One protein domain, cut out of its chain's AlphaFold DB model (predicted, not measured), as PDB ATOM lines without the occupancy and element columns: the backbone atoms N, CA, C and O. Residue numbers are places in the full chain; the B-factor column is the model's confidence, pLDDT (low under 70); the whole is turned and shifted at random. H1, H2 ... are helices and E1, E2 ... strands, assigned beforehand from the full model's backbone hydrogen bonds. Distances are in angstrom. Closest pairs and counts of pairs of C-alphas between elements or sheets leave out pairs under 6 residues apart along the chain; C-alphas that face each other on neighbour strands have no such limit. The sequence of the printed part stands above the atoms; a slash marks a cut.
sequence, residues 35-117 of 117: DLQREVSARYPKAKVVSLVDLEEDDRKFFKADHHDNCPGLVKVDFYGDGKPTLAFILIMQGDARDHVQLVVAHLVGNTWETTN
ATOM      1  N   ASP A  35      46.459 -19.870 -48.173       94.44
ATOM      2  CA  ASP A  35      46.977 -19.873 -49.537       94.44
ATOM      3  C   ASP A  35      47.118 -21.298 -50.093       94.44
ATOM      4  O   ASP A  35      46.644 -21.559 -51.199       94.44
ATOM      5  N   LEU A  36      47.652 -22.235 -49.302       95.62
ATOM      6  CA  LEU A  36      47.707 -23.654 -49.662       95.62
ATOM      7  C   LEU A  36      46.308 -24.274 -49.772       95.62
ATOM      8  O   LEU A  36      46.024 -24.994 -50.724       95.62
ATOM      9  N   GLN A  37      45.403 -23.962 -48.842       95.75
ATOM     10  CA  GLN A  37      44.015 -24.424 -48.865       95.75
ATOM     11  C   GLN A  37      43.324 -24.011 -50.167       95.75
ATOM     12  O   GLN A  37      42.547 -24.788 -50.724       95.75
ATOM     13  N   ARG A  38      43.601 -22.800 -50.668       94.62
ATOM     14  CA  ARG A  38      43.056 -22.315 -51.941       94.62
ATOM     15  C   ARG A  38      43.578 -23.130 -53.123       94.62
ATOM     16  O   ARG A  38      42.769 -23.547 -53.946       94.62
ATOM     17  N   GLU A  39      44.887 -23.377 -53.183       94.56
ATOM     18  CA  GLU A  39      45.513 -24.206 -54.227       94.56
ATOM     19  C   GLU A  39      44.943 -25.633 -54.214       94.56
ATOM     20  O   GLU A  39      44.471 -26.139 -55.232       94.56
ATOM     21  N   VAL A  40      44.892 -26.257 -53.034       94.62
ATOM     22  CA  VAL A  40      44.364 -27.615 -52.851       94.62
ATOM     23  C   VAL A  40      42.890 -27.694 -53.236       94.62
ATOM     24  O   VAL A  40      42.509 -28.608 -53.958       94.62
ATOM     25  N   SER A  41      42.059 -26.730 -52.827       93.88
ATOM     26  CA  SER A  41      40.623 -26.738 -53.152       93.88
ATOM     27  C   SER A  41      40.355 -26.549 -54.649       93.88
ATOM     28  O   SER A  41      39.356 -27.055 -55.157       93.88
ATOM     29  N   ALA A  42      41.228 -25.821 -55.356       94.12
ATOM     30  CA  ALA A  42      41.132 -25.649 -56.802       94.12
ATOM     31  C   ALA A  42      41.518 -26.930 -57.560       94.12
ATOM     32  O   ALA A  42      40.878 -27.270 -58.555       94.12
ATOM     33  N   ARG A  43      42.543 -27.647 -57.083       93.12
ATOM     34  CA  ARG A  43      43.062 -28.867 -57.721       93.12
ATOM     35  C   ARG A  43      42.269 -30.127 -57.364       93.12
ATOM     36  O   ARG A  43      42.060 -30.978 -58.223       93.12
ATOM     37  N   TYR A  44      41.815 -30.230 -56.119       92.56
ATOM     38  CA  TYR A  44      41.100 -31.378 -55.557       92.56
ATOM     39  C   TYR A  44      39.739 -30.919 -55.011       92.56
ATOM     40  O   TYR A  44      39.549 -30.792 -53.795       92.56
ATOM     41  N   PRO A  45      38.770 -30.616 -55.890       91.31
ATOM     42  CA  PRO A  45      37.468 -30.136 -55.453       91.31
ATOM     43  C   PRO A  45      36.785 -31.176 -54.557       91.31
ATOM     44  O   PRO A  45      36.803 -32.369 -54.850       91.31
ATOM     45  N   LYS A  46      36.151 -30.707 -53.475       91.00
ATOM     46  CA  LYS A  46      35.464 -31.528 -52.452       91.00
ATOM     47  C   LYS A  46      36.372 -32.447 -51.622       91.00
ATOM     48  O   LYS A  46      35.857 -33.205 -50.804       91.00
ATOM     49  N   ALA A  47      37.690 -32.390 -51.799       93.50
ATOM     50  CA  ALA A  47      38.597 -33.138 -50.945       93.50
ATOM     51  C   ALA A  47      38.661 -32.531 -49.536       93.50
ATOM     52  O   ALA A  47      38.543 -31.315 -49.359       93.50
ATOM     53  N   LYS A  48      38.898 -33.378 -48.535       94.38
ATOM     54  CA  LYS A  48      39.205 -32.956 -47.161       94.38
ATOM     55  C   LYS A  48      40.465 -33.644 -46.656       94.38
ATOM     56  O   LYS A  48      40.748 -34.770 -47.053       94.38
ATOM     57  N   VAL A  49      41.199 -32.983 -45.767       96.31
ATOM     58  CA  VAL A  49      42.326 -33.599 -45.052       96.31
ATOM     59  C   VAL A  49      41.788 -34.650 -44.079       96.31
ATOM     60  O   VAL A  49      40.791 -34.396 -43.402       96.31
ATOM     61  N   VAL A  50      42.442 -35.814 -44.001       95.44
ATOM     62  CA  VAL A  50      42.109 -36.862 -43.024       95.44
ATOM     63  C   VAL A  50      42.208 -36.299 -41.605       95.44
ATOM     64  O   VAL A  50      43.231 -35.756 -41.191       95.44
ATOM     65  N   SER A  51      41.139 -36.468 -40.840       94.94
ATOM     66  CA  SER A  51      41.000 -35.988 -39.471       94.94
ATOM     67  C   SER A  51      40.633 -37.125 -38.517       94.94
ATOM     68  O   SER A  51      40.353 -38.248 -38.931       94.94
ATOM     69  N   LEU A  52      40.602 -36.851 -37.210       94.12
ATOM     70  CA  LEU A  52      40.268 -37.862 -36.199       94.12
ATOM     71  C   LEU A  52      38.880 -38.493 -36.390       94.12
ATOM     72  O   LEU A  52      38.675 -39.643 -35.999       94.12
ATOM     73  N   VAL A  53      37.918 -37.759 -36.962       92.81
ATOM     74  CA  VAL A  53      36.563 -38.288 -37.208       92.81
ATOM     75  C   VAL A  53      36.517 -39.271 -38.375       92.81
ATOM     76  O   VAL A  53      35.544 -40.006 -38.496       92.81
ATOM     77  N   ASP A  54      37.565 -39.292 -39.200       92.75
ATOM     78  CA  ASP A  54      37.686 -40.183 -40.353       92.75
ATOM     79  C   ASP A  54      38.342 -41.520 -39.992       92.75
ATOM     80  O   ASP A  54      38.275 -42.464 -40.774       92.75
ATOM     81  N   LEU A  55      38.972 -41.607 -38.816       93.56
ATOM     82  CA  LEU A  55      39.564 -42.841 -38.310       93.56
ATOM     83  C   LEU A  55      38.493 -43.766 -37.718       93.56
ATOM     84  O   LEU A  55      37.499 -43.307 -37.136       93.56
ATOM     85  N   GLU A  56      38.736 -45.074 -37.785       95.94
ATOM     86  CA  GLU A  56      37.945 -46.052 -37.039       95.94
ATOM     87  C   GLU A  56      38.065 -45.813 -35.525       95.94
ATOM     88  O   GLU A  56      38.940 -45.086 -35.045       95.94
ATOM     89  N   GLU A  57      37.137 -46.367 -34.742       97.06
ATOM     90  CA  GLU A  57      37.068 -46.079 -33.305       97.06
ATOM     91  C   GLU A  57      38.360 -46.440 -32.567       97.06
ATOM     92  O   GLU A  57      38.837 -45.642 -31.754       97.06
ATOM     93  N   ASP A  58      38.929 -47.601 -32.869       97.50
ATOM     94  CA  ASP A  58      40.139 -48.077 -32.208       97.50
ATOM     95  C   ASP A  58      41.377 -47.304 -32.677       97.50
ATOM     96  O   ASP A  58      42.146 -46.833 -31.837       97.50
ATOM     97  N   ASP A  59      41.506 -47.028 -33.978       96.50
ATOM     98  CA  ASP A  59      42.580 -46.185 -34.521       96.50
ATOM     99  C   ASP A  59      42.556 -44.777 -33.925       96.50
ATOM    100  O   ASP A  59      43.589 -44.238 -33.528       96.50
ATOM    101  N   ARG A  60      41.365 -44.179 -33.787       95.62
ATOM    102  CA  ARG A  60      41.203 -42.878 -33.131       95.62
ATOM    103  C   ARG A  60      41.647 -42.927 -31.670       95.62
ATOM    104  O   ARG A  60      42.248 -41.960 -31.204       95.62
ATOM    105  N   LYS A  61      41.334 -43.998 -30.930       96.25
ATOM    106  CA  LYS A  61      41.760 -44.150 -29.526       96.25
ATOM    107  C   LYS A  61      43.277 -44.257 -29.422       96.25
ATOM    108  O   LYS A  61      43.860 -43.534 -28.616       96.25
ATOM    109  N   PHE A  62      43.903 -45.108 -30.234       97.31
ATOM    110  CA  PHE A  62      45.357 -45.275 -30.235       97.31
ATOM    111  C   PHE A  62      46.066 -43.990 -30.657       97.31
ATOM    112  O   PHE A  62      46.936 -43.509 -29.936       97.31
ATOM    113  N   PHE A  63      45.612 -43.351 -31.737       95.44
ATOM    114  CA  PHE A  63      46.181 -42.082 -32.178       95.44
ATOM    115  C   PHE A  63      46.081 -41.010 -31.088       95.44
ATOM    116  O   PHE A  63      47.055 -40.317 -30.819       95.44
ATOM    117  N   LYS A  64      44.933 -40.881 -30.410       94.94
ATOM    118  CA  LYS A  64      44.784 -39.914 -29.311       94.94
ATOM    119  C   LYS A  64      45.678 -40.215 -28.111       94.94
ATOM    120  O   LYS A  64      46.123 -39.279 -27.448       94.94
ATOM    121  N   ALA A  65      45.919 -41.489 -27.814       96.19
ATOM    122  CA  ALA A  65      46.820 -41.884 -26.737       96.19
ATOM    123  C   ALA A  65      48.270 -41.478 -27.046       96.19
ATOM    124  O   ALA A  65      48.942 -40.929 -26.173       96.19
ATOM    125  N   ASP A  66      48.707 -41.670 -28.293       96.50
ATOM    126  CA  ASP A  66      50.103 -41.474 -28.701       96.50
ATOM    127  C   ASP A  66      50.409 -40.046 -29.184       96.50
ATOM    128  O   ASP A  66      51.540 -39.563 -29.081       96.50
ATOM    129  N   HIS A  67      49.405 -39.353 -29.722       93.25
ATOM    130  CA  HIS A  67      49.559 -38.088 -30.444       93.25
ATOM    131  C   HIS A  67      48.574 -36.996 -30.001       93.25
ATOM    132  O   HIS A  67      48.538 -35.924 -30.611       93.25
ATOM    133  N   HIS A  68      47.798 -37.228 -28.936       90.12
ATOM    134  CA  HIS A  68      46.797 -36.292 -28.415       90.12
ATOM    135  C   HIS A  68      45.806 -35.840 -29.502       90.12
ATOM    136  O   HIS A  68      45.296 -36.655 -30.267       90.12
ATOM    137  N   ASP A  69      45.512 -34.543 -29.579       84.06
ATOM    138  CA  ASP A  69      44.600 -33.973 -30.570       84.06
ATOM    139  C   ASP A  69      45.334 -33.485 -31.836       84.06
ATOM    140  O   ASP A  69      44.837 -32.610 -32.537       84.06
ATOM    141  N   ASN A  70      46.519 -34.023 -32.156       92.25
ATOM    142  CA  ASN A  70      47.192 -33.717 -33.423       92.25
ATOM    143  C   ASN A  70      46.366 -34.180 -34.639       92.25
ATOM    144  O   ASN A  70      45.451 -34.999 -34.531       92.25
ATOM    145  N   CYS A  71      46.703 -33.672 -35.826       95.00
ATOM    146  CA  CYS A  71      46.052 -34.122 -37.051       95.00
ATOM    147  C   CYS A  71      46.673 -35.426 -37.566       95.00
ATOM    148  O   CYS A  71      47.866 -35.436 -37.864       95.00
ATOM    149  N   PRO A  72      45.890 -36.500 -37.757       94.81
ATOM    150  CA  PRO A  72      46.406 -37.738 -38.340       94.81
ATOM    151  C   PRO A  72      46.768 -37.592 -39.821       94.81
ATOM    152  O   PRO A  72      47.682 -38.253 -40.303       94.81
ATOM    153  N   GLY A  73      46.069 -36.720 -40.549       96.12
ATOM    154  CA  GLY A  73      46.256 -36.524 -41.982       96.12
ATOM    155  C   GLY A  73      47.178 -35.383 -42.371       96.12
ATOM    156  O   GLY A  73      47.203 -35.071 -43.553       96.12
ATOM    157  N   LEU A  74      47.875 -34.725 -41.441       96.25
ATOM    158  CA  LEU A  74      48.706 -33.557 -41.741       96.25
ATOM    159  C   LEU A  74      49.962 -33.541 -40.879       96.25
ATOM    160  O   LEU A  74      49.892 -33.534 -39.653       96.25
ATOM    161  N   VAL A  75      51.115 -33.422 -41.532       93.94
ATOM    162  CA  VAL A  75      52.403 -33.246 -40.870       93.94
ATOM    163  C   VAL A  75      53.189 -32.108 -41.514       93.94
ATOM    164  O   VAL A  75      53.125 -31.878 -42.723       93.94
ATOM    165  N   LYS A  76      53.945 -31.386 -40.686       92.31
ATOM    166  CA  LYS A  76      54.954 -30.418 -41.122       92.31
ATOM    167  C   LYS A  76      56.312 -31.098 -41.069       92.31
ATOM    168  O   LYS A  76      56.680 -31.663 -40.043       92.31
ATOM    169  N   VAL A  77      57.030 -31.047 -42.172       86.25
ATOM    170  CA  VAL A  77      58.275 -31.780 -42.404       86.25
ATOM    171  C   VAL A  77      59.234 -30.861 -43.145       86.25
ATOM    172  O   VAL A  77      58.798 -29.929 -43.806       86.25
ATOM    173  N   ASP A  78      60.535 -31.091 -43.026       88.69
ATOM    174  CA  ASP A  78      61.542 -30.420 -43.853       88.69
ATOM    175  C   ASP A  78      62.197 -31.476 -44.747       88.69
ATOM    176  O   ASP A  78      63.287 -31.968 -44.468       88.69
ATOM    177  N   PHE A  79      61.465 -31.919 -45.777       85.88
ATOM    178  CA  PHE A  79      61.954 -32.954 -46.697       85.88
ATOM    179  C   PHE A  79      63.127 -32.477 -47.558       85.88
ATOM    180  O   PHE A  79      63.946 -33.296 -47.971       85.88
ATOM    181  N   TYR A  80      63.188 -31.177 -47.847       87.94
ATOM    182  CA  TYR A  80      64.141 -30.598 -48.794       87.94
ATOM    183  C   TYR A  80      65.394 -30.035 -48.108       87.94
ATOM    184  O   TYR A  80      66.390 -29.782 -48.783       87.94
ATOM    185  N   GLY A  81      65.385 -29.888 -46.776       91.50
ATOM    186  CA  GLY A  81      66.529 -29.423 -45.988       91.50
ATOM    187  C   GLY A  81      66.846 -27.942 -46.188       91.50
ATOM    188  O   GLY A  81      67.956 -27.499 -45.890       91.50
ATOM    189  N   ASP A  82      65.898 -27.179 -46.728       91.75
ATOM    190  CA  ASP A  82      66.048 -25.764 -47.057       91.75
ATOM    191  C   ASP A  82      65.373 -24.841 -46.028       91.75
ATOM    192  O   ASP A  82      65.399 -23.612 -46.164       91.75
ATOM    193  N   GLY A  83      64.772 -25.428 -44.984       91.06
ATOM    194  CA  GLY A  83      64.044 -24.716 -43.941       91.06
ATOM    195  C   GLY A  83      62.771 -24.027 -44.440       91.06
ATOM    196  O   GLY A  83      62.203 -23.201 -43.715       91.06
ATOM    197  N   LYS A  84      62.316 -24.311 -45.668       91.31
ATOM    198  CA  LYS A  84      61.054 -23.788 -46.193       91.31
ATOM    199  C   LYS A  84      59.883 -24.639 -45.710       91.31
ATOM    200  O   LYS A  84      60.020 -25.851 -45.529       91.31
ATOM    201  N   PRO A  85      58.697 -24.031 -45.515       92.88
ATOM    202  CA  PRO A  85      57.502 -24.781 -45.163       92.88
ATOM    203  C   PRO A  85      57.243 -25.921 -46.154       92.88
ATOM    204  O   PRO A  85      56.954 -25.679 -47.326       92.88
ATOM    205  N   THR A  86      57.316 -27.158 -45.663       95.56
ATOM    206  CA  THR A  86      56.847 -28.339 -46.389       95.56
ATOM    207  C   THR A  86      55.796 -29.050 -45.545       95.56
ATOM    208  O   THR A  86      55.981 -29.298 -44.349       95.56
ATOM    209  N   LEU A  87      54.648 -29.329 -46.151       96.12
ATOM    210  CA  LEU A  87      53.541 -30.030 -45.519       96.12
ATOM    211  C   LEU A  87      53.264 -31.297 -46.314       96.12
ATOM    212  O   LEU A  87      53.179 -31.250 -47.537       96.12
ATOM    213  N   ALA A  88      53.089 -32.412 -45.621       96.06
ATOM    214  CA  ALA A  88      52.557 -33.629 -46.212       96.06
ATOM    215  C   ALA A  88      51.193 -33.908 -45.595       96.06
ATOM    216  O   ALA A  88      51.039 -33.849 -44.372       96.06
ATOM    217  N   PHE A  89      50.198 -34.172 -46.434       96.75
ATOM    218  CA  PHE A  89      48.844 -34.425 -45.976       96.75
ATOM    219  C   PHE A  89      48.103 -35.431 -46.837       96.75
ATOM    220  O   PHE A  89      48.333 -35.540 -48.037       96.75
ATOM    221  N   ILE A  90      47.200 -36.169 -46.202       96.81
ATOM    222  CA  ILE A  90      46.358 -37.163 -46.855       96.81
ATOM    223  C   ILE A  90      44.994 -36.531 -47.108       96.81
ATOM    224  O   ILE A  90      44.337 -36.060 -46.178       96.81
ATOM    225  N   LEU A  91      44.567 -36.534 -48.366       96.44
ATOM    226  CA  LEU A  91      43.252 -36.093 -48.800       96.44
ATOM    227  C   LEU A  91      42.318 -37.287 -48.974       96.44
ATOM    228  O   LEU A  91      42.689 -38.264 -49.617       96.44
ATOM    229  N   ILE A  92      41.093 -37.174 -48.470       95.38
ATOM    230  CA  ILE A  92      39.960 -38.017 -48.858       95.38
ATOM    231  C   ILE A  92      39.248 -37.304 -50.003       95.38
ATOM    232  O   ILE A  92      38.698 -36.217 -49.811       95.38
ATOM    233  N   MET A  93      39.264 -37.906 -51.186       92.12
ATOM    234  CA  MET A  93      38.546 -37.420 -52.359       92.12
ATOM    235  C   MET A  93      37.214 -38.148 -52.469       92.12
ATOM    236  O   MET A  93      37.171 -39.364 -52.669       92.12
ATOM    237  N   GLN A  94      36.133 -37.380 -52.364       84.88
ATOM    238  CA  GLN A  94      34.778 -37.888 -52.530       84.88
ATOM    239  C   GLN A  94      34.488 -38.092 -54.019       84.88
ATOM    240  O   GLN A  94      34.457 -37.129 -54.788       84.88
ATOM    241  N   GLY A  95      34.308 -39.350 -54.421       75.56
ATOM    242  CA  GLY A  95      33.995 -39.745 -55.795       75.56
ATOM    243  C   GLY A  95      32.625 -40.413 -55.908       75.56
ATOM    244  O   GLY A  95      32.095 -40.927 -54.929       75.56
ATOM    245  N   ASP A  96      32.070 -40.456 -57.122       70.25
ATOM    246  CA  ASP A  96      30.713 -40.975 -57.370       70.25
ATOM    247  C   ASP A  96      30.565 -42.487 -57.099       70.25
ATOM    248  O   ASP A  96      29.457 -42.973 -56.880       70.25
ATOM    249  N   ALA A  97      31.670 -43.241 -57.124       74.38
ATOM    250  CA  ALA A  97      31.665 -44.692 -56.918       74.38
ATOM    251  C   ALA A  97      32.199 -45.105 -55.539       74.38
ATOM    252  O   ALA A  97      31.582 -45.941 -54.877       74.38
ATOM    253  N   ARG A  98      33.353 -44.562 -55.129       78.81
ATOM    254  CA  ARG A  98      34.000 -44.783 -53.828       78.81
ATOM    255  C   ARG A  98      34.916 -43.614 -53.492       78.81
ATOM    256  O   ARG A  98      35.512 -43.015 -54.391       78.81
ATOM    257  N   ASP A  99      35.072 -43.367 -52.201       86.06
ATOM    258  CA  ASP A  99      36.119 -42.492 -51.697       86.06
ATOM    259  C   ASP A  99      37.490 -43.113 -51.986       86.06
ATOM    260  O   ASP A  99      37.678 -44.330 -51.903       86.06
ATOM    261  N   HIS A 100      38.453 -42.267 -52.334       89.94
ATOM    262  CA  HIS A 100      39.848 -42.664 -52.472       89.94
ATOM    263  C   HIS A 100      40.745 -41.662 -51.757       89.94
ATOM    264  O   HIS A 100      40.398 -40.488 -51.610       89.94
ATOM    265  N   VAL A 101      41.886 -42.149 -51.276       93.31
ATOM    266  CA  VAL A 101      42.842 -41.355 -50.507       93.31
ATOM    267  C   VAL A 101      44.079 -41.048 -51.336       93.31
ATOM    268  O   VAL A 101      44.553 -41.904 -52.081       93.31
ATOM    269  N   GLN A 102      44.610 -39.837 -51.197       95.25
ATOM    270  CA  GLN A 102      45.855 -39.429 -51.844       95.25
ATOM    271  C   GLN A 102      46.752 -38.676 -50.876       95.25
ATOM    272  O   GLN A 102      46.307 -37.759 -50.191       95.25
ATOM    273  N   LEU A 103      48.026 -39.059 -50.848       96.31
ATOM    274  CA  LEU A 103      49.070 -38.295 -50.188       96.31
ATOM    275  C   LEU A 103      49.478 -37.133 -51.093       96.31
ATOM    276  O   LEU A 103      49.777 -37.337 -52.263       96.31
ATOM    277  N   VAL A 104      49.518 -35.930 -50.540       96.50
ATOM    278  CA  VAL A 104      50.000 -34.727 -51.212       96.50
ATOM    279  C   VAL A 104      51.136 -34.142 -50.393       96.50
ATOM    280  O   VAL A 104      51.023 -33.984 -49.177       96.50
ATOM    281  N   VAL A 105      52.228 -33.793 -51.065       96.06
ATOM    282  CA  VAL A 105      53.326 -33.009 -50.499       96.06
ATOM    283  C   VAL A 105      53.265 -31.616 -51.104       96.06
ATOM    284  O   VAL A 105      53.282 -31.467 -52.324       96.06
ATOM    285  N   ALA A 106      53.180 -30.602 -50.250       96.38
ATOM    286  CA  ALA A 106      53.192 -29.197 -50.617       96.38
ATOM    287  C   ALA A 106      54.461 -28.532 -50.087       96.38
ATOM    288  O   ALA A 106      54.701 -28.532 -48.880       96.38
ATOM    289  N   HIS A 107      55.247 -27.941 -50.980       96.31
ATOM    290  CA  HIS A 107      56.493 -27.256 -50.663       96.31
ATOM    291  C   HIS A 107      56.414 -25.788 -51.097       96.31
ATOM    292  O   HIS A 107      55.972 -25.489 -52.208       96.31
ATOM    293  N   LEU A 108      56.793 -24.862 -50.216       94.31
ATOM    294  CA  LEU A 108      56.733 -23.431 -50.506       94.31
ATOM    295  C   LEU A 108      58.013 -22.951 -51.208       94.31
ATOM    296  O   LEU A 108      59.028 -22.693 -50.559       94.31
ATOM    297  N   VAL A 109      57.932 -22.740 -52.525       92.38
ATOM    298  CA  VAL A 109      59.023 -22.209 -53.354       92.38
ATOM    299  C   VAL A 109      58.786 -20.726 -53.625       92.38
ATOM    300  O   VAL A 109      57.853 -20.320 -54.322       92.38
ATOM    301  N   GLY A 110      59.631 -19.876 -53.038       90.44
ATOM    302  CA  GLY A 110      59.404 -18.431 -53.042       90.44
ATOM    303  C   GLY A 110      58.113 -18.085 -52.296       90.44
ATOM    304  O   GLY A 110      58.075 -18.193 -51.073       90.44
ATOM    305  N   ASN A 111      57.074 -17.691 -53.039       90.50
ATOM    306  CA  ASN A 111      55.738 -17.362 -52.517       90.50
ATOM    307  C   ASN A 111      54.636 -18.267 -53.105       90.50
ATOM    308  O   ASN A 111      53.458 -17.913 -53.049       90.50
ATOM    309  N   THR A 112      55.014 -19.398 -53.704       92.62
ATOM    310  CA  THR A 112      54.095 -20.300 -54.404       92.62
ATOM    311  C   THR A 112      54.201 -21.704 -53.828       92.62
ATOM    312  O   THR A 112      55.300 -22.194 -53.570       92.62
ATOM    313  N   TRP A 113      53.059 -22.361 -53.642       94.81
ATOM    314  CA  TRP A 113      53.011 -23.764 -53.248       94.81
ATOM    315  C   TRP A 113      53.175 -24.666 -54.466       94.81
ATOM    316  O   TRP A 113      52.339 -24.666 -55.368       94.81
ATOM    317  N   GLU A 114      54.224 -25.473 -54.461       94.19
ATOM    318  CA  GLU A 114      54.384 -26.584 -55.388       94.19
ATOM    319  C   GLU A 114      53.809 -27.845 -54.744       94.19
ATOM    320  O   GLU A 114      54.172 -28.193 -53.620       94.19
ATOM    321  N   THR A 115      52.882 -28.515 -55.431       92.88
ATOM    322  CA  THR A 115      52.212 -29.724 -54.928       92.88
ATOM    323  C   THR A 115      52.533 -30.935 -55.799       92.88
ATOM    324  O   THR A 115      52.412 -30.871 -57.024       92.88
ATOM    325  N   THR A 116      52.924 -32.035 -55.154       91.19
ATOM    326  CA  THR A 116      53.199 -33.351 -55.766       91.19
ATOM    327  C   THR A 116      52.355 -34.420 -55.070       91.19
ATOM    328  O   THR A 116      52.080 -34.284 -53.876       91.19
ATOM    329  N   ASN A 117      51.905 -35.446 -55.799       82.12
ATOM    330  CA  ASN A 117      50.905 -36.409 -55.333       82.12
ATOM    331  C   ASN A 117      51.075 -37.828 -55.890       82.12
ATOM    332  O   ASN A 117      51.960 -38.032 -56.749       82.12
TER     333      ASN A 117
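This is residues 35 to 117 of the 117 residues of an uncharacterized protein of Acidobacteria bacterium (UniProt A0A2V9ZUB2). A strongly twisted wall of four antiparallel strands has the short helix H1 over one face at its E4 edge, while the helix H2 sits off the sheet, away from H1. The long link between the helices passes by E2, where residues 48 to 49 pair with residues 91 to 92. The printed part has 83 residues, with H1, H2, E1, E2, E3 and E4 in that order; the sheet runs E1, E2, E3, E4, and the class is mixed, helices and strands. The whole is only just compact, close to loose, with a radius of gyration of the C-alphas of 14.1 A, and flat, spanning 41 by 34 by 17 A.

Find C-alpha 35 at (46.977, -19.873, -49.537); from there H1 runs to residue 43, 12.8 A. H2, residues 57 to 67, covers 15.1 A. Then come E1, residues 74 to 77, 9.8 A, and E2, residues 86 to 93, 21.3 A. E3, residues 100 to 109, is the longest strand at 28.1 A. E4, residues 112 to 116, covers 13.2 A and ends at C-alpha 116, (53.199, -33.351, -55.766).

Look first at the sheet, a meander, each strand the antiparallel neighbour of the one before. In the hairpin E1 and E2, N 75 and O 88 are 2.9 A apart; in E2 and E3, N 91 and O 102 are 2.8 A apart; in E3 and E4, N 107 and O 114 are 2.9 A apart, each within hydrogen-bond range. H1 is on the sheet, over E4, at a height over the sheet of 7.4 A; their closest C-alphas, Leu 36 and Trp 113, are 6.4 A apart. On the local plane H1 and E4 stand at 49 degrees, slantwise to the strands. H2 is not on the sheet, and H1 and H2 are apart. In H1 and H2 every O i to N i+4 pair is within hydrogen-bond range.

The C-alphas farthest apart, Asp 58 and Gly 110, are 41.0 A from each other. The printed part has no cut, and the link from H1 to H2, 13 residues, is long. Mean pLDDT of the printed part is 92.5, and no printed residue is under 70.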